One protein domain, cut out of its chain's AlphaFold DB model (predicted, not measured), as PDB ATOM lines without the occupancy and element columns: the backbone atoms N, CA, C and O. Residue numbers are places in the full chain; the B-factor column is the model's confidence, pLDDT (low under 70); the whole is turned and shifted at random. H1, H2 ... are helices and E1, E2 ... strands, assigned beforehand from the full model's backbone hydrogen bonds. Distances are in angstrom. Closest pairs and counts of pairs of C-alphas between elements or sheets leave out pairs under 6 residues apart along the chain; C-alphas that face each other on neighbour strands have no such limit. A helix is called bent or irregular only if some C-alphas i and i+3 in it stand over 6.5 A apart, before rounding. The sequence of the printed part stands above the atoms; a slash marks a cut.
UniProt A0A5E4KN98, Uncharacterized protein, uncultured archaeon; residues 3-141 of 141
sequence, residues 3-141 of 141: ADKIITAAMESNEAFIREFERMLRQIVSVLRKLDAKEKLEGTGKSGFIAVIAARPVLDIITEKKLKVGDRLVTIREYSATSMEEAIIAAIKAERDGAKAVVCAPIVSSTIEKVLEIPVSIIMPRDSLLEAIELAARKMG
ATOM      1  N   ALA A   3      14.626  53.994 -11.568       39.78
ATOM      2  CA  ALA A   3      15.398  54.546 -10.453       39.78
ATOM      3  C   ALA A   3      14.508  55.179  -9.366       39.78
ATOM      4  O   ALA A   3      14.668  54.837  -8.201       39.78
ATOM      5  N   ASP A   4      13.513  55.993  -9.742       36.53
ATOM      6  CA  ASP A   4      12.587  56.602  -8.769       36.53
ATOM      7  C   ASP A   4      11.810  55.558  -7.962       36.53
ATOM      8  O   ASP A   4      11.699  55.692  -6.753       36.53
ATOM      9  N   LYS A   5      11.340  54.471  -8.592       41.12
ATOM     10  CA  LYS A   5      10.604  53.408  -7.885       41.12
ATOM     11  C   LYS A   5      11.482  52.647  -6.889       41.12
ATOM     12  O   LYS A   5      10.992  52.250  -5.841       41.12
ATOM     13  N   ILE A   6      12.764  52.455  -7.207       44.25
ATOM     14  CA  ILE A   6      13.729  51.802  -6.308       44.25
ATOM     15  C   ILE A   6      14.058  52.718  -5.125       44.25
ATOM     16  O   ILE A   6      14.126  52.247  -3.994       44.25
ATOM     17  N   ILE A   7      14.217  54.023  -5.367       44.19
ATOM     18  CA  ILE A   7      14.465  55.009  -4.308       44.19
ATOM     19  C   ILE A   7      13.241  55.117  -3.389       44.19
ATOM     20  O   ILE A   7      13.402  55.083  -2.172       44.19
ATOM     21  N   THR A   8      12.023  55.161  -3.943       44.09
ATOM     22  CA  THR A   8      10.785  55.170  -3.150       44.09
ATOM     23  C   THR A   8      10.634  53.897  -2.316       44.09
ATOM     24  O   THR A   8      10.398  54.007  -1.120       44.09
ATOM     25  N   ALA A   9      10.860  52.709  -2.889       47.81
ATOM     26  CA  ALA A   9      10.781  51.447  -2.147       47.81
ATOM     27  C   ALA A   9      11.836  51.350  -1.028       47.81
ATOM     28  O   ALA A   9      11.525  50.931   0.082       47.81
ATOM     29  N   ALA A  10      13.072  51.799  -1.279       37.81
ATOM     30  CA  ALA A  10      14.118  51.833  -0.256       37.81
ATOM     31  C   ALA A  10      13.790  52.813   0.884       37.81
ATOM     32  O   ALA A  10      14.095  52.537   2.043       37.81
ATOM     33  N   MET A  11      13.156  53.949   0.571       45.06
ATOM     34  CA  MET A  11      12.685  54.906   1.576       45.06
ATOM     35  C   MET A  11      11.497  54.359   2.377       45.06
ATOM     36  O   MET A  11      11.490  54.506   3.598       45.06
ATOM     37  N   GLU A  12      10.547  53.684   1.724       50.97
ATOM     38  CA  GLU A  12       9.396  53.037   2.369       50.97
ATOM     39  C   GLU A  12       9.829  51.905   3.309       50.97
ATOM     40  O   GLU A  12       9.385  51.885   4.456       50.97
ATOM     41  N   SER A  13      10.754  51.027   2.893       48.00
ATOM     42  CA  SER A  13      11.315  49.987   3.771       48.00
ATOM     43  C   SER A  13      12.034  50.588   4.983       48.00
ATOM     44  O   SER A  13      11.936  50.049   6.083       48.00
ATOM     45  N   ASN A  14      12.704  51.736   4.830       50.38
ATOM     46  CA  ASN A  14      13.365  52.410   5.950       50.38
ATOM     47  C   ASN A  14      12.345  53.040   6.918       50.38
ATOM     48  O   ASN A  14      12.510  52.971   8.134       50.38
ATOM     49  N   GLU A  15      11.255  53.619   6.406       47.78
ATOM     50  CA  GLU A  15      10.188  54.197   7.231       47.78
ATOM     51  C   GLU A  15       9.370  53.119   7.963       47.78
ATOM     52  O   GLU A  15       9.005  53.284   9.131       47.78
ATOM     53  N   ALA A  16       9.112  51.996   7.295       50.62
ATOM     54  CA  ALA A  16       8.408  50.851   7.854       50.62
ATOM     55  C   ALA A  16       9.261  50.146   8.926       50.62
ATOM     56  O   ALA A  16       8.785  49.939  10.050       50.62
ATOM     57  N   PHE A  17      10.563  49.977   8.662       46.78
ATOM     58  CA  PHE A  17      11.551  49.536   9.647       46.78
ATOM     59  C   PHE A  17      11.582  50.448  10.883       46.78
ATOM     60  O   PHE A  17      11.491  49.958  12.009       46.78
ATOM     61  N   ILE A  18      11.632  51.775  10.705       47.44
ATOM     62  CA  ILE A  18      11.614  52.740  11.819       47.44
ATOM     63  C   ILE A  18      10.319  52.614  12.636       47.44
ATOM     64  O   ILE A  18      10.364  52.588  13.868       47.44
ATOM     65  N   ARG A  19       9.156  52.482  11.988       50.34
ATOM     66  CA  ARG A  19       7.860  52.332  12.677       50.34
ATOM     67  C   ARG A  19       7.749  51.023  13.448       50.34
ATOM     68  O   ARG A  19       7.145  50.994  14.527       50.34
ATOM     69  N   GLU A  20       8.282  49.937  12.901       52.69
ATOM     70  CA  GLU A  20       8.310  48.633  13.558       52.69
ATOM     71  C   GLU A  20       9.285  48.644  14.742       52.69
ATOM     72  O   GLU A  20       8.924  48.208  15.841       52.69
ATOM     73  N   PHE A  21      10.450  49.274  14.569       48.78
ATOM     74  CA  PHE A  21      11.418  49.519  15.632       48.78
ATOM     75  C   PHE A  21      10.803  50.348  16.764       48.78
ATOM     76  O   PHE A  21      10.845  49.927  17.916       48.78
ATOM     77  N   GLU A  22      10.105  51.453  16.478       47.56
ATOM     78  CA  GLU A  22       9.387  52.212  17.509       47.56
ATOM     79  C   GLU A  22       8.314  51.381  18.234       47.56
ATOM     80  O   GLU A  22       8.060  51.579  19.427       47.56
ATOM     81  N   ARG A  23       7.636  50.461  17.532       55.78
ATOM     82  CA  ARG A  23       6.650  49.553  18.140       55.78
ATOM     83  C   ARG A  23       7.326  48.596  19.125       55.78
ATOM     84  O   ARG A  23       6.830  48.434  20.242       55.78
ATOM     85  N   MET A  24       8.474  48.042  18.745       53.16
ATOM     86  CA  MET A  24       9.316  47.217  19.612       53.16
ATOM     87  C   MET A  24       9.808  48.014  20.831       53.16
ATOM     88  O   MET A  24       9.676  47.549  21.964       53.16
ATOM     89  N   LEU A  25      10.274  49.252  20.626       51.69
ATOM     90  CA  LEU A  25      10.668  50.152  21.712       51.69
ATOM     91  C   LEU A  25       9.512  50.404  22.683       51.69
ATOM     92  O   LEU A  25       9.707  50.319  23.892       51.69
ATOM     93  N   ARG A  26       8.289  50.636  22.186       55.34
ATOM     94  CA  ARG A  26       7.080  50.806  23.016       55.34
ATOM     95  C   ARG A  26       6.756  49.572  23.864       55.34
ATOM     96  O   ARG A  26       6.398  49.721  25.034       55.34
ATOM     97  N   GLN A  27       6.899  48.365  23.319       54.66
ATOM     98  CA  GLN A  27       6.706  47.133  24.093       54.66
ATOM     99  C   GLN A  27       7.762  46.995  25.191       54.66
ATOM    100  O   GLN A  27       7.406  46.783  26.354       54.66
ATOM    101  N   ILE A  28       9.026  47.244  24.850       58.22
ATOM    102  CA  ILE A  28      10.141  47.332  25.794       58.22
ATOM    103  C   ILE A  28       9.831  48.334  26.929       58.22
ATOM    104  O   ILE A  28       9.963  47.991  28.105       58.22
ATOM    105  N   VAL A  29       9.329  49.536  26.607       54.84
ATOM    106  CA  VAL A  29       8.917  50.552  27.599       54.84
ATOM    107  C   VAL A  29       7.883  50.004  28.580       54.84
ATOM    108  O   VAL A  29       7.969  50.241  29.787       54.84
ATOM    109  N   SER A  30       6.880  49.289  28.070       52.47
ATOM    110  CA  SER A  30       5.777  48.777  28.887       52.47
ATOM    111  C   SER A  30       6.244  47.734  29.904       52.47
ATOM    112  O   SER A  30       5.746  47.698  31.030       52.47
ATOM    113  N   VAL A  31       7.235  46.927  29.527       58.62
ATOM    114  CA  VAL A  31       7.832  45.896  30.373       58.62
ATOM    115  C   VAL A  31       8.715  46.524  31.446       58.62
ATOM    116  O   VAL A  31       8.558  46.206  32.624       58.62
ATOM    117  N   LEU A  32       9.561  47.486  31.073       55.94
ATOM    118  CA  LEU A  32      10.384  48.240  32.021       55.94
ATOM    119  C   LEU A  32       9.543  48.920  33.102       55.94
ATOM    120  O   LEU A  32       9.842  48.798  34.285       55.94
ATOM    121  N   ARG A  33       8.428  49.555  32.721       58.94
ATOM    122  CA  ARG A  33       7.502  50.169  33.688       58.94
ATOM    123  C   ARG A  33       6.965  49.170  34.718       58.94
ATOM    124  O   ARG A  33       6.800  49.542  35.877       58.94
ATOM    125  N   LYS A  34       6.695  47.924  34.314       60.25
ATOM    126  CA  LYS A  34       6.219  46.860  35.217       60.25
ATOM    127  C   LYS A  34       7.322  46.379  36.162       60.25
ATOM    128  O   LYS A  34       7.050  46.138  37.334       60.25
ATOM    129  N   LEU A  35       8.552  46.280  35.668       58.88
ATOM    130  CA  LEU A  35       9.725  45.898  36.458       58.88
ATOM    131  C   LEU A  35      10.076  46.955  37.504       58.88
ATOM    132  O   LEU A  35      10.289  46.630  38.663       58.88
ATOM    133  N   ASP A  36      10.018  48.226  37.122       55.38
ATOM    134  CA  ASP A  36      10.262  49.359  38.010       55.38
ATOM    135  C   ASP A  36       9.236  49.485  39.144       55.38
ATOM    136  O   ASP A  36       9.578  49.898  40.254       55.38
ATOM    137  N   ALA A  37       7.970  49.147  38.877       58.78
ATOM    138  CA  ALA A  37       6.949  49.087  39.920       58.78
ATOM    139  C   ALA A  37       7.295  48.024  40.976       58.78
ATOM    140  O   ALA A  37       7.019  48.231  42.154       58.78
ATOM    141  N   LYS A  38       7.945  46.933  40.555       54.88
ATOM    142  CA  LYS A  38       8.419  45.852  41.423       54.88
ATOM    143  C   LYS A  38       9.720  46.234  42.152       54.88
ATOM    144  O   LYS A  38       9.807  46.061  43.358       54.88
ATOM    145  N   GLU A  39      10.681  46.871  41.477       54.34
ATOM    146  CA  GLU A  39      11.960  47.298  42.080       54.34
ATOM    147  C   GLU A  39      11.826  48.440  43.100       54.34
ATOM    148  O   GLU A  39      12.555  48.455  44.091       54.34
ATOM    149  N   LYS A  40      10.877  49.375  42.922       50.94
ATOM    150  CA  LYS A  40      10.594  50.417  43.934       50.94
ATOM    151  C   LYS A  40      10.113  49.845  45.273       50.94
ATOM    152  O   LYS A  40      10.223  50.537  46.281       50.94
ATOM    153  N   LEU A  41       9.605  48.612  45.287       50.41
ATOM    154  CA  LEU A  41       9.254  47.883  46.508       50.41
ATOM    155  C   LEU A  41      10.461  47.141  47.114       50.41
ATOM    156  O   LEU A  41      10.454  46.882  48.313       50.41
ATOM    157  N   GLU A  42      11.498  46.828  46.325       51.53
ATOM    158  CA  GLU A  42      12.582  45.902  46.708       51.53
ATOM    159  C   GLU A  42      13.969  46.560  46.897       51.53
ATOM    160  O   GLU A  42      14.906  45.904  47.341       51.53
ATOM    161  N   GLY A  43      14.135  47.861  46.627       42.12
ATOM    162  CA  GLY A  43      15.270  48.663  47.124       42.12
ATOM    163  C   GLY A  43      16.671  48.328  46.575       42.12
ATOM    164  O   GLY A  43      17.664  48.838  47.094       42.12
ATOM    165  N   THR A  44      16.800  47.506  45.530       46.06
ATOM    166  CA  THR A  44      18.114  47.100  44.998       46.06
ATOM    167  C   THR A  44      18.574  48.005  43.846       46.06
ATOM    168  O   THR A  44      18.118  47.912  42.715       46.06
ATOM    169  N   GLY A  45      19.527  48.902  44.124       45.25
ATOM    170  CA  GLY A  45      20.082  49.885  43.177       45.25
ATOM    171  C   GLY A  45      20.996  49.333  42.068       45.25
ATOM    172  O   GLY A  45      21.966  49.993  41.703       45.25
ATOM    173  N   LYS A  46      20.740  48.134  41.529       51.16
ATOM    174  CA  LYS A  46      21.482  47.624  40.362       51.16
ATOM    175  C   LYS A  46      20.815  48.120  39.081       51.16
ATOM    176  O   LYS A  46      19.710  47.696  38.763       51.16
ATOM    177  N   SER A  47      21.505  48.975  38.322       64.38
ATOM    178  CA  SER A  47      21.062  49.399  36.989       64.38
ATOM    179  C   SER A  47      21.025  48.192  36.048       64.38
ATOM    180  O   SER A  47      22.056  47.770  35.519       64.38
ATOM    181  N   GLY A  48      19.853  47.590  35.888       74.94
ATOM    182  CA  GLY A  48      19.661  46.475  34.975       74.94
ATOM    183  C   GLY A  48      19.708  46.891  33.506       74.94
ATOM    184  O   GLY A  48      19.657  48.075  33.166       74.94
ATOM    185  N   PHE A  49      19.797  45.903  32.621       88.25
ATOM    186  CA  PHE A  49      19.784  46.103  31.171       88.25
ATOM    187  C   PHE A  49      18.736  45.207  30.508       88.25
ATOM    188  O   PHE A  49      18.242  44.252  31.111       88.25
ATOM    189  N   ILE A  50      18.405  45.511  29.257       89.75
ATOM    190  CA  ILE A  50      17.602  44.638  28.401       89.75
ATOM    191  C   ILE A  50      18.535  43.835  27.517       89.75
ATOM    192  O   ILE A  50      19.380  44.399  26.817       89.75
ATOM    193  N   ALA A  51      18.376  42.518  27.549       93.19
ATOM    194  CA  ALA A  51      19.089  41.634  26.650       93.19
ATOM    195  C   ALA A  51      18.335  41.514  25.328       93.19
ATOM    196  O   ALA A  51      17.138  41.236  25.323       93.19
ATOM    197  N   VAL A  52      19.035  41.692  24.212       92.44
ATOM    198  CA  VAL A  52      18.486  41.459  22.873       92.44
ATOM    199  C   VAL A  52      19.202  40.266  22.265       92.44
ATOM    200  O   VAL A  52      20.421  40.292  22.099       92.44
ATOM    201  N   ILE A  53      18.437  39.220  21.956       91.94
ATOM    202  CA  ILE A  53      18.937  37.966  21.397       91.94
ATOM    203  C   ILE A  53      18.504  37.876  19.943       91.94
ATOM    204  O   ILE A  53      17.315  37.736  19.650       91.94
ATOM    205  N   ALA A  54      19.469  37.952  19.036       88.12
ATOM    206  CA  ALA A  54      19.221  37.852  17.605       88.12
ATOM    207  C   ALA A  54      20.480  37.409  16.851       88.12
ATOM    208  O   ALA A  54      21.575  37.333  17.412       88.12
ATOM    209  N   ALA A  55      20.334  37.132  15.557       84.50
ATOM    210  CA  ALA A  55      21.479  36.926  14.682       84.50
ATOM    211  C   ALA A  55      22.278  38.231  14.524       84.50
ATOM    212  O   ALA A  55      21.716  39.325  14.596       84.50
ATOM    213  N   ARG A  56      23.586  38.116  14.256       84.81
ATOM    214  CA  ARG A  56      24.484  39.273  14.075       84.81
ATOM    215  C   ARG A  56      23.941  40.344  13.117       84.81
ATOM    216  O   ARG A  56      23.891  41.486  13.554       84.81
ATOM    217  N   PRO A  57      23.402  40.006  11.926       78.00
ATOM    218  CA  PRO A  57      22.878  41.021  11.009       78.00
ATOM    219  C   PRO A  57      21.758  41.890  11.595       78.00
ATOM    220  O   PRO A  57      21.599  43.031  11.186       78.00
ATOM    221  N   VAL A  58      20.977  41.368  12.546       79.44
ATOM    222  CA  VAL A  58      19.916  42.130  13.225       79.44
ATOM    223  C   VAL A  58      20.504  43.010  14.328       79.44
ATOM    224  O   VAL A  58      20.073  44.144  14.514       79.44
ATOM    225  N   LEU A  59      21.490  42.492  15.065       81.06
ATOM    226  CA  LEU A  59      22.151  43.220  16.151       81.06
ATOM    227  C   LEU A  59      22.995  44.385  15.631       81.06
ATOM    228  O   LEU A  59      23.028  45.423  16.279       81.06
ATOM    229  N   ASP A  60      23.602  44.249  14.451       77.88
ATOM    230  CA  ASP A  60      24.411  45.300  13.822       77.88
ATOM    231  C   ASP A  60      23.589  46.564  13.484       77.88
ATOM    232  O   ASP A  60      24.154  47.638  13.280       77.88
ATOM    233  N   ILE A  61      22.253  46.465  13.479       74.56
ATOM    234  CA  ILE A  61      21.342  47.606  13.306       74.56
ATOM    235  C   ILE A  61      21.219  48.438  14.599       74.56
ATOM    236  O   ILE A  61      20.830  49.606  14.564       74.56
ATOM    237  N   ILE A  62      21.557  47.864  15.759       72.31
ATOM    238  CA  ILE A  62      21.514  48.551  17.053       72.31
ATOM    239  C   ILE A  62      22.758  49.435  17.183       72.31
ATOM    240  O   ILE A  62      23.826  49.005  17.607       72.31
ATOM    241  N   THR A  63      22.612  50.712  16.843       67.75
ATOM    242  CA  THR A  63      23.691  51.704  16.949       67.75
ATOM    243  C   THR A  63      23.829  52.276  18.364       67.75
ATOM    244  O   THR A  63      24.934  52.594  18.809       67.75
ATOM    245  N   GLU A  64      22.723  52.363  19.109       70.31
ATOM    246  CA  GLU A  64      22.675  52.941  20.453       70.31
ATOM    247  C   GLU A  64      22.424  51.880  21.530       70.31
ATOM    248  O   GLU A  64      21.329  51.348  21.696       70.31
ATOM    249  N   LYS A  65      23.448  51.634  22.354       75.12
ATOM    250  CA  LYS A  65      23.376  50.707  23.501       75.12
ATOM    251  C   LYS A  65      22.694  51.309  24.728       75.12
ATOM    252  O   LYS A  65      22.583  50.654  25.762       75.12
ATOM    253  N   LYS A  66      22.277  52.571  24.647       73.62
ATOM    254  CA  LYS A  66      21.524  53.266  25.688       73.62
ATOM    255  C   LYS A  66      20.353  53.969  25.041       73.62
ATOM    256  O   LYS A  66      20.559  54.847  24.219       73.62
ATOM    257  N   LEU A  67      19.147  53.599  25.440       69.19
ATOM    258  CA  LEU A  67      17.927  54.076  24.817       69.19
ATOM    259  C   LEU A  67      17.117  54.873  25.833       69.19
ATOM    260  O   LEU A  67      16.853  54.401  26.943       69.19
ATOM    261  N   LYS A  68      16.760  56.111  25.476       63.34
ATOM    262  CA  LYS A  68      15.920  56.951  26.327       63.34
ATOM    263  C   LYS A  68      14.459  56.564  26.127       63.34
ATOM    264  O   LYS A  68      13.884  56.742  25.060       63.34
ATOM    265  N   VAL A  69      13.866  56.031  27.181       64.38
ATOM    266  CA  VAL A  69      12.507  55.509  27.225       64.38
ATOM    267  C   VAL A  69      11.733  56.314  28.268       64.38
ATOM    268  O   VAL A  69      11.860  56.100  29.475       64.38
ATOM    269  N   GLY A  70      10.952  57.294  27.803       68.06
ATOM    270  CA  GLY A  70      10.371  58.315  28.683       68.06
ATOM    271  C   GLY A  70      11.472  59.106  29.398       68.06
ATOM    272  O   GLY A  70      12.361  59.657  28.749       68.06
ATOM    273  N   ASP A  71      11.450  59.106  30.732       65.56
ATOM    274  CA  ASP A  71      12.451  59.786  31.567       65.56
ATOM    275  C   ASP A  71      13.640  58.893  31.963       65.56
ATOM    276  O   ASP A  71      14.504  59.309  32.733       65.56
ATOM    277  N   ARG A  72      13.703  57.653  31.457       62.31
ATOM    278  CA  ARG A  72      14.713  56.663  31.857       62.31
ATOM    279  C   ARG A  72      15.687  56.338  30.737       62.31
ATOM    280  O   ARG A  72      15.299  56.177  29.586       62.31
ATOM    281  N   LEU A  73      16.957  56.193  31.103       70.81
ATOM    282  CA  LEU A  73      18.005  55.649  30.245       70.81
ATOM    283  C   LEU A  73      18.108  54.145  30.482       70.81
ATOM    284  O   LEU A  73      18.445  53.703  31.578       70.81
ATOM    285  N   VAL A  74      17.817  53.372  29.447       76.69
ATOM    286  CA  VAL A  74      17.830  51.910  29.473       76.69
ATOM    287  C   VAL A  74      19.082  51.436  28.768       76.69
ATOM    288  O   VAL A  74      19.344  51.859  27.647       76.69
ATOM    289  N   THR A  75      19.849  50.551  29.394       85.75
ATOM    290  CA  THR A  75      21.000  49.932  28.726       85.75
ATOM    291  C   THR A  75      20.540  48.700  27.956       85.75
ATOM    292  O   THR A  75      19.768  47.896  28.475       85.75
ATOM    293  N   ILE A  76      21.020  48.549  26.728       88.19
ATOM    294  CA  ILE A  76      20.795  47.389  25.869       88.19
ATOM    295  C   ILE A  76      22.097  46.598  25.797       88.19
ATOM    296  O   ILE A  76      23.178  47.169  25.631       88.19
ATOM    297  N   ARG A  77      21.993  45.274  25.917       91.94
ATOM    298  CA  ARG A  77      23.115  44.359  25.719       91.94
ATOM    299  C   ARG A  77      22.741  43.285  24.712       91.94
ATOM    300  O   ARG A  77      21.734  42.597  24.851       91.94
ATOM    301  N   GLU A  78      23.577  43.150  23.700       91.81
ATOM    302  CA  GLU A  78      23.382  42.227  22.589       91.81
ATOM    303  C   GLU A  78      23.941  40.839  22.921       91.81
ATOM    304  O   GLU A  78      25.052  40.710  23.444       91.81
ATOM    305  N   TYR A  79      23.194  39.798  22.560       94.38
ATOM    306  CA  TYR A  79      23.610  38.403  22.634       94.38
ATOM    307  C   TYR A  79      23.348  37.754  21.274       94.38
ATOM    308  O   TYR A  79      22.203  37.614  20.850       94.38
ATOM    309  N   SER A  80      24.406  37.371  20.565       92.06
ATOM    310  CA  SER A  80      24.253  36.733  19.258       92.06
ATOM    311  C   SER A  80      23.869  35.267  19.396       92.06
ATOM    312  O   SER A  80      24.541  34.541  20.129       92.06
ATOM    313  N   ALA A  81      22.871  34.833  18.634       91.75
ATOM    314  CA  ALA A  81      22.496  33.431  18.490       91.75
ATOM    315  C   ALA A  81      22.160  33.125  17.026       91.75
ATOM    316  O   ALA A  81      21.556  33.949  16.337       91.75
ATOM    317  N   THR A  82      22.562  31.947  16.559       86.56
ATOM    318  CA  THR A  82      22.331  31.470  15.185       86.56
ATOM    319  C   THR A  82      21.386  30.276  15.116       86.56
ATOM    320  O   THR A  82      20.892  29.949  14.038       86.56
ATOM    321  N   SER A  83      21.069  29.672  16.263       87.56
ATOM    322  CA  SER A  83      20.092  28.594  16.393       87.56
ATOM    323  C   SER A  83      19.118  28.839  17.551       87.56
ATOM    324  O   SER A  83      19.315  29.728  18.386       87.56
ATOM    325  N   MET A  84      18.053  28.036  17.611       88.88
ATOM    326  CA  MET A  84      17.089  28.074  18.713       88.88
ATOM    327  C   MET A  84      17.745  27.714  20.054       88.88
ATOM    328  O   MET A  84      17.492  28.371  21.062       88.88
ATOM    329  N   GLU A  85      18.602  26.699  20.066       90.69
ATOM    330  CA  GLU A  85      19.323  26.220  21.246       90.69
ATOM    331  C   GLU A  85      20.275  27.295  21.769       90.69
ATOM    332  O   GLU A  85      20.261  27.613  22.961       90.69
ATOM    333  N   GLU A  86      21.050  27.913  20.872       93.56
ATOM    334  CA  GLU A  86      21.918  29.038  21.216       93.56
ATOM    335  C   GLU A  86      21.118  30.211  21.782       93.56
ATOM    336  O   GLU A  86      21.554  30.831  22.752       93.56
ATOM    337  N   ALA A  87      19.937  30.500  21.228       91.75
ATOM    338  CA  ALA A  87      19.084  31.578  21.714       91.75
ATOM    339  C   ALA A  87      18.580  31.311  23.139       91.75
ATOM    340  O   ALA A  87      18.599  32.215  23.972       91.75
ATOM    341  N   ILE A  88      18.191  30.072  23.449       94.00
ATOM    342  CA  ILE A  88      17.766  29.678  24.800       94.00
ATOM    343  C   ILE A  88      18.938  29.791  25.786       94.00
ATOM    344  O   ILE A  88      18.797  30.389  26.853       94.00
ATOM    345  N   ILE A  89      20.118  29.273  25.421       97.31
ATOM    346  CA  ILE A  89      21.330  29.362  26.253       97.31
ATOM    347  C   ILE A  89      21.710  30.827  26.495       97.31
ATOM    348  O   ILE A  89      22.022  31.214  27.625       97.31
ATOM    349  N   ALA A  90      21.660  31.657  25.452       96.88
ATOM    350  CA  ALA A  90      21.924  33.087  25.538       96.88
ATOM    351  C   ALA A  90      20.931  33.799  26.466       96.88
ATOM    352  O   ALA A  90      21.345  34.666  27.232       96.88
ATOM    353  N   ALA A  91      19.656  33.405  26.450       94.88
ATOM    354  CA  ALA A  91      18.620  33.980  27.303       94.88
ATOM    355  C   ALA A  91      18.865  33.684  28.784       94.88
ATOM    356  O   ALA A  91      18.867  34.600  29.606       94.88
ATOM    357  N   ILE A  92      19.184  32.430  29.107       97.00
ATOM    358  CA  ILE A  92      19.543  32.014  30.469       97.00
ATOM    359  C   ILE A  92      20.812  32.741  30.931       97.00
ATOM    360  O   ILE A  92      20.905  33.204  32.068       97.00
ATOM    361  N   LYS A  93      21.810  32.871  30.049       97.19
ATOM    362  CA  LYS A  93      23.035  33.620  30.355       97.19
ATOM    363  C   LYS A  93      22.745  35.098  30.611       97.19
ATOM    364  O   LYS A  93      23.298  35.662  31.547       97.19
ATOM    365  N   ALA A  94      21.884  35.715  29.810       95.44
ATOM    366  CA  ALA A  94      21.513  37.111  29.967       95.44
ATOM    367  C   ALA A  94      20.824  37.386  31.311       95.44
ATOM    368  O   ALA A  94      21.166  38.359  31.982       95.44
ATOM    369  N   GLU A  95      19.906  36.516  31.736       93.69
ATOM    370  CA  GLU A  95      19.282  36.607  33.060       93.69
ATOM    371  C   GLU A  95      20.326  36.506  34.182       93.69
ATOM    372  O   GLU A  95      20.372  37.365  35.064       93.69
ATOM    373  N   ARG A  96      21.244  35.532  34.098       93.62
ATOM    374  CA  ARG A  96      22.360  35.381  35.053       93.62
ATOM    375  C   ARG A  96      23.295  36.590  35.084       93.62
ATOM    376  O   ARG A  96      23.812  36.935  36.143       93.62
ATOM    377  N   ASP A  97      23.491  37.242  33.942       93.62
ATOM    378  CA  ASP A  97      24.274  38.474  33.821       93.62
ATOM    379  C   ASP A  97      23.556  39.697  34.438       93.62
ATOM    380  O   ASP A  97      24.158  40.767  34.548       93.62
ATOM    381  N   GLY A  98      22.292  39.558  34.855       90.19
ATOM    382  CA  GLY A  98      21.500  40.609  35.495       90.19
ATOM    383  C   GLY A  98      20.570  41.369  34.549       90.19
ATOM    384  O   GLY A  98      20.192  42.507  34.855       90.19
ATOM    385  N   ALA A  99      20.208  40.779  33.405       91.69
ATOM    386  CA  ALA A  99      19.167  41.335  32.549       91.69
ATOM    387  C   ALA A  99      17.852  41.468  33.329       91.69
ATOM    388  O   ALA A  99      17.507  40.628  34.155       91.69
ATOM    389  N   LYS A 100      17.106  42.538  33.059       89.12
ATOM    390  CA  LYS A 100      15.778  42.769  33.647       89.12
ATOM    391  C   LYS A 100      14.657  42.369  32.704       89.12
ATOM    392  O   LYS A 100      13.545  42.160  33.161       89.12
ATOM    393  N   ALA A 101      14.950  42.256  31.413       90.38
ATOM    394  CA  ALA A 101      14.049  41.726  30.402       90.38
ATOM    395  C   ALA A 101      14.856  41.149  29.233       90.38
ATOM    396  O   ALA A 101      15.999  41.559  28.998       90.38
ATOM    397  N   VAL A 102      14.231  40.246  28.480       92.06
ATOM    398  CA  VAL A 102      14.781  39.661  27.253       92.06
ATOM    399  C   VAL A 102      13.892  39.995  26.065       92.06
ATOM    400  O   VAL A 102      12.671  39.901  26.133       92.06
ATOM    401  N   VAL A 103      14.519  40.343  24.950       90.12
ATOM    402  CA  VAL A 103      13.887  40.489  23.642       90.12
ATOM    403  C   VAL A 103      14.423  39.382  22.732       90.12
ATOM    404  O   VAL A 103      15.637  39.225  22.614       90.12
ATOM    405  N   CYS A 104      13.541  38.600  22.108       88.50
ATOM    406  CA  CYS A 104      13.917  37.449  21.278       88.50
ATOM    407  C   CYS A 104      12.964  37.233  20.088       88.50
ATOM    408  O   CYS A 104      11.977  37.949  19.920       88.50
ATOM    409  N   ALA A 105      13.258  36.247  19.238       82.69
ATOM    410  CA  ALA A 105      12.399  35.881  18.111       82.69
ATOM    411  C   ALA A 105      11.162  35.062  18.557       82.69
ATOM    412  O   ALA A 105      11.245  34.298  19.522       82.69
ATOM    413  N   PRO A 106      10.031  35.120  17.824       81.00
ATOM    414  CA  PRO A 106       8.791  34.448  18.225       81.00
ATOM    415  C   PRO A 106       8.936  32.930  18.367       81.00
ATOM    416  O   PRO A 106       8.358  32.349  19.282       81.00
ATOM    417  N   ILE A 107       9.753  32.298  17.517       84.19
ATOM    418  CA  ILE A 107       9.938  30.837  17.480       84.19
ATOM    419  C   ILE A 107      10.490  30.255  18.792       84.19
ATOM    420  O   ILE A 107      10.208  29.107  19.114       84.19
ATOM    421  N   VAL A 108      11.228  31.052  19.575       87.38
ATOM    422  CA  VAL A 108      11.836  30.624  20.849       87.38
ATOM    423  C   VAL A 108      11.136  31.190  22.084       87.38
ATOM    424  O   VAL A 108      11.411  30.748  23.198       87.38
ATOM    425  N   SER A 109      10.221  32.146  21.897       86.81
ATOM    426  CA  SER A 109       9.598  32.922  22.977       86.81
ATOM    427  C   SER A 109       8.950  32.051  24.054       86.81
ATOM    428  O   SER A 109       9.301  32.169  25.223       86.81
ATOM    429  N   SER A 110       8.102  31.100  23.654       87.88
ATOM    430  CA  SER A 110       7.385  30.223  24.590       87.88
ATOM    431  C   SER A 110       8.300  29.289  25.386       87.88
ATOM    432  O   SER A 110       7.952  28.877  26.491       87.88
ATOM    433  N   THR A 111       9.469  28.938  24.843       92.12
ATOM    434  CA  THR A 111      10.476  28.152  25.565       92.12
ATOM    435  C   THR A 111      11.222  29.032  26.557       92.12
ATOM    436  O   THR A 111      11.400  28.632  27.702       92.12
ATOM    437  N   ILE A 112      11.612  30.242  26.145       93.31
ATOM    438  CA  ILE A 112      12.324  31.199  27.000       93.31
ATOM    439  C   ILE A 112      11.442  31.648  28.178       93.31
ATOM    440  O   ILE A 112      11.903  31.655  29.312       93.31
ATOM    441  N   GLU A 113      10.158  31.926  27.944       92.19
ATOM    442  CA  GLU A 113       9.188  32.287  28.993       92.19
ATOM    443  C   GLU A 113       9.009  31.206  30.066       92.19
ATOM    444  O   GLU A 113       8.670  31.519  31.201       92.19
ATOM    445  N   LYS A 114       9.230  29.932  29.724       95.19
ATOM    446  CA  LYS A 114       9.138  28.821  30.683       95.19
ATOM    447  C   LYS A 114      10.384  28.665  31.550       95.19
ATOM    448  O   LYS A 114      10.307  27.982  32.566       95.19
ATOM    449  N   VAL A 115      11.523  29.208  31.120       94.56
ATOM    450  CA  VAL A 115      12.821  28.994  31.783       94.56
ATOM    451  C   VAL A 115      13.374  30.241  32.462       94.56
ATOM    452  O   VAL A 115      14.276  30.099  33.280       94.56
ATOM    453  N   LEU A 116      12.864  31.429  32.128       90.88
ATOM    454  CA  LEU A 116      13.264  32.694  32.744       90.88
ATOM    455  C   LEU A 116      12.200  33.210  33.716       90.88
ATOM    456  O   LEU A 116      11.000  33.048  33.495       90.88
ATOM    457  N   GLU A 117      12.647  33.904  34.756       92.19
ATOM    458  CA  GLU A 117      11.800  34.631  35.706       92.19
ATOM    459  C   GLU A 117      11.620  36.107  35.315       92.19
ATOM    460  O   GLU A 117      10.730  36.801  35.825       92.19
ATOM    461  N   ILE A 118      12.456  36.607  34.402       88.75
ATOM    462  CA  ILE A 118      12.359  37.964  33.861       88.75
ATOM    463  C   ILE A 118      11.422  38.042  32.641       88.75
ATOM    464  O   ILE A 118      11.314  37.092  31.867       88.75
ATOM    465  N   PRO A 119      10.755  39.186  32.412       87.94
ATOM    466  CA  PRO A 119       9.866  39.373  31.274       87.94
ATOM    467  C   PRO A 119      10.529  39.143  29.915       87.94
ATOM    468  O   PRO A 119      11.639  39.616  29.653       87.94
ATOM    469  N   VAL A 120       9.771  38.512  29.019       86.88
ATOM    470  CA  VAL A 120      10.156  38.253  27.630       86.88
ATOM    471  C   VAL A 120       9.309  39.115  26.693       86.88
ATOM    472  O   VAL A 120       8.132  39.379  26.935       86.88
ATOM    473  N   SER A 121       9.915  39.617  25.625       87.88
ATOM    474  CA  SER A 121       9.246  40.327  24.535       87.88
ATOM    475  C   SER A 121       9.725  39.792  23.192       87.88
ATOM    476  O   SER A 121      10.854  39.315  23.069       87.88
ATOM    477  N   ILE A 122       8.862  39.869  22.180       81.00
ATOM    478  CA  ILE A 122       9.133  39.310  20.854       81.00
ATOM    479  C   ILE A 122       9.399  40.402  19.820       81.00
ATOM    480  O   ILE A 122       8.679  41.397  19.759       81.00
ATOM    481  N   ILE A 123      10.407  40.192  18.976       75.81
ATOM    482  CA  ILE A 123      10.614  40.980  17.757       75.81
ATOM    483  C   ILE A 123       9.735  40.371  16.661       75.81
ATOM    484  O   ILE A 123       9.896  39.198  16.334       75.81
ATOM    485  N   MET A 124       8.812  41.144  16.087       71.31
ATOM    486  CA  MET A 124       7.973  40.705  14.965       71.31
ATOM    487  C   MET A 124       8.445  41.375  13.667       71.31
ATOM    488  O   MET A 124       8.253  42.581  13.541       71.31
ATOM    489  N   PRO A 125       9.032  40.636  12.709       66.69
ATOM    490  CA  PRO A 125       9.468  41.196  11.432       66.69
ATOM    491  C   PRO A 125       8.327  41.134  10.404       66.69
ATOM    492  O   PRO A 125       8.078  40.066   9.843       66.69
ATOM    493  N   ARG A 126       7.594  42.232  10.160       61.41
ATOM    494  CA  ARG A 126       6.525  42.233   9.140       61.41
ATOM    495  C   ARG A 126       7.066  42.537   7.750       61.41
ATOM    496  O   ARG A 126       6.793  41.770   6.831       61.41
ATOM    497  N   ASP A 127       7.860  43.589   7.600       66.88
ATOM    498  CA  ASP A 127       8.325  44.017   6.271       66.88
ATOM    499  C   ASP A 127       9.378  43.056   5.700       66.88
ATOM    500  O   ASP A 127       9.284  42.622   4.551       66.88
ATOM    501  N   SER A 128      10.299  42.582   6.549       70.31
ATOM    502  CA  SER A 128      11.315  41.596   6.155       70.31
ATOM    503  C   SER A 128      10.717  40.266   5.682       70.31
ATOM    504  O   SER A 128      11.362  39.535   4.932       70.31
ATOM    505  N   LEU A 129       9.492  39.928   6.107       70.69
ATOM    506  CA  LEU A 129       8.806  38.718   5.653       70.69
ATOM    507  C   LEU A 129       8.378  38.842   4.187       70.69
ATOM    508  O   LEU A 129       8.582  37.907   3.414       70.69
ATOM    509  N   LEU A 130       7.804  39.985   3.800       78.38
ATOM    510  CA  LEU A 130       7.358  40.223   2.425       78.38
ATOM    511  C   LEU A 130       8.546  40.289   1.462       78.38
ATOM    512  O   LEU A 130       8.522  39.625   0.428       78.38
ATOM    513  N   GLU A 131       9.610  41.003   1.837       79.62
ATOM    514  CA  GLU A 131      10.845  41.074   1.044       79.62
ATOM    515  C   GLU A 131      11.476  39.687   0.844       79.62
ATOM    516  O   GLU A 131      11.904  39.340  -0.259       79.62
ATOM    517  N   ALA A 132      11.493  38.850   1.888       77.81
ATOM    518  CA  ALA A 132      12.010  37.488   1.796       77.81
ATOM    519  C   ALA A 132      11.173  36.608   0.851       77.81
ATOM    520  O   ALA A 132      11.739  35.825   0.085       77.81
ATOM    521  N   ILE A 133       9.842  36.751   0.878       85.50
ATOM    522  CA  ILE A 133       8.935  36.051  -0.041       85.50
ATOM    523  C   ILE A 133       9.186  36.501  -1.484       85.50
ATOM    524  O   ILE A 133       9.311  35.652  -2.368       85.50
ATOM    525  N   GLU A 134       9.312  37.807  -1.735       89.81
ATOM    526  CA  GLU A 134       9.591  38.325  -3.079       89.81
ATOM    527  C   GLU A 134      10.947  37.830  -3.602       89.81
ATOM    528  O   GLU A 134      11.055  37.373  -4.743       89.81
ATOM    529  N   LEU A 135      11.984  37.857  -2.760       91.19
ATOM    530  CA  LEU A 135      13.309  37.358  -3.116       91.19
ATOM    531  C   LEU A 135      13.287  35.860  -3.438       91.19
ATOM    532  O   LEU A 135      13.956  35.425  -4.377       91.19
ATOM    533  N   ALA A 136      12.540  35.065  -2.670       92.50
ATOM    534  CA  ALA A 136      12.363  33.645  -2.946       92.50
ATOM    535  C   ALA A 136      11.645  33.435  -4.286       92.50
ATOM    536  O   ALA A 136      12.133  32.671  -5.117       92.50
ATOM    537  N   ALA A 137      10.559  34.172  -4.538       95.31
ATOM    538  CA  ALA A 137       9.812  34.103  -5.792       95.31
ATOM    539  C   ALA A 137      10.692  34.433  -7.011       95.31
ATOM    540  O   ALA A 137      10.652  33.716  -8.006       95.31
ATOM    541  N   ARG A 138      11.552  35.457  -6.913       93.88
ATOM    542  CA  ARG A 138      12.510  35.828  -7.973       93.88
ATOM    543  C   ARG A 138      13.582  34.773  -8.249       93.88
ATOM    544  O   ARG A 138      14.167  34.809  -9.318       93.88
ATOM    545  N   LYS A 139      13.888  33.889  -7.295       91.38
ATOM    546  CA  LYS A 139      14.863  32.795  -7.469       91.38
ATOM    547  C   LYS A 139      14.235  31.522  -8.036       91.38
ATOM    548  O   LYS A 139      14.963  30.606  -8.406       91.38
ATOM    549  N   MET A 140      12.905  31.433  -8.027       86.25
ATOM    550  CA  MET A 140      12.158  30.288  -8.551       86.25
ATOM    551  C   MET A 140      11.914  30.369 -10.065       86.25
ATOM    552  O   MET A 140      11.494  29.370 -10.646       86.25
ATOM    553  N   GLY A 141      12.160  31.525 -10.691       58.66
ATOM    554  CA  GLY A 141      12.094  31.753 -12.139       58.66
ATOM    555  C   GLY A 141      13.345  32.452 -12.650       58.66
ATOM    556  O   GLY A 141      13.482  32.522 -13.888       58.66
TER     557      GLY A 141
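Overview. This is residues 3 to 141 of the 141 residues of an uncharacterized protein of uncultured archaeon (UniProt A0A5E4KN98). A small, strongly twisted sheet of five strands, curled like part of a barrel, has H3 and H4 over one face and the very long helix H1 passing over the other. Residues 3 to 11 and 37 to 42 of H1 stick out at opposite ends, and H5 leaves the body as an arm, its residues 132 to 139 sticking out at the same end as residues 3 to 11. The printed part has 139 residues, with five named helices and five named strands in the order H1 E1 H2 E2 E3 H3 E4 H4 E5 H5, class mixed; the mixed sheet runs E2 E3 E1 E4 E5. It is only just compact, close to loose, with a radius of gyration of the C-alphas of 17.1 A, and elongated, spanning 59 by 34 by 20 A.

Arrangement. H1, residues 3 to 42, is on the sheet of E1 (49 to 54), E2 (66 to 69), E3 (72 to 80), E4 (99 to 104) and E5 (120 to 122); the closest C-alphas of H1 and E2 are those of Val 29 and Val 69, 6.1 A. E1 is parallel to E3, with N 50 and O 75 2.9 A apart, and to E4, with N 103 and O 51 2.8 A apart. H2, residues 56 to 59, is on the sheet, on the opposite face from H3, residues 84 to 96. E2 and E3 form an antiparallel hairpin, with N 67 and O 74 2.8 A apart. H3 lies over E1 and E4, along the strands, at a height over the sheet of 8.4 A; C-alphas Ala 51 and Ala 94 are the closest of E1 and H3, 6.1 A. E3, H3 and E4 form a split strand-helix-strand unit, two strands running the same way with E1 between them, its crossover right-handed. E4, H4 (106 to 115) and E5 form a strand-helix-strand unit of parallel neighbour strands, also right-handed; N 121 and O 102 are 2.8 A apart. H3 and H4 touch, closest at C-alphas Ile 88 and Ile 112, 6.1 A, at a steep tilt of 45 degrees, the same way. With H1 on one face and H3 and H4 on the other, there are three layers, helices on both faces of a sheet. H5, residues 127 to 139, is not on the sheet and only just touches H1, with 3 pairs of C-alphas within 8 A, the closest Ala 16 and Asp 127 at 7.0 A. Every O i to N i+4 pair is within hydrogen-bond range in H3 and H5, 34 of 36 in H1 and 3 of 6 in H4; H2 is too short for one.

Along the chain. H1 begins at C-alpha 3 (15.398, 54.546, -10.453) and measures 57.9 A. E1 measures 15.9 A, H2 5.0 A, E2 9.4 A and E3 25.4 A. H3 measures 18.7 A, E4 13.0 A, H4 15.2 A and E5 6.9 A; H4 is irregular, with C-alphas 107 and 110 7.6 A apart. H5 measures 18.9 A and ends at C-alpha 139 (14.863, 32.795, -7.469).

Size, cuts and confidence. The C-alphas farthest apart are those of Gly 43 and Gly 141, 61.7 A. The printed part has no cut and no long link. The mean pLDDT of the printed part is 73.5, and it is under 70 at 56 residues, among them 3 to 47.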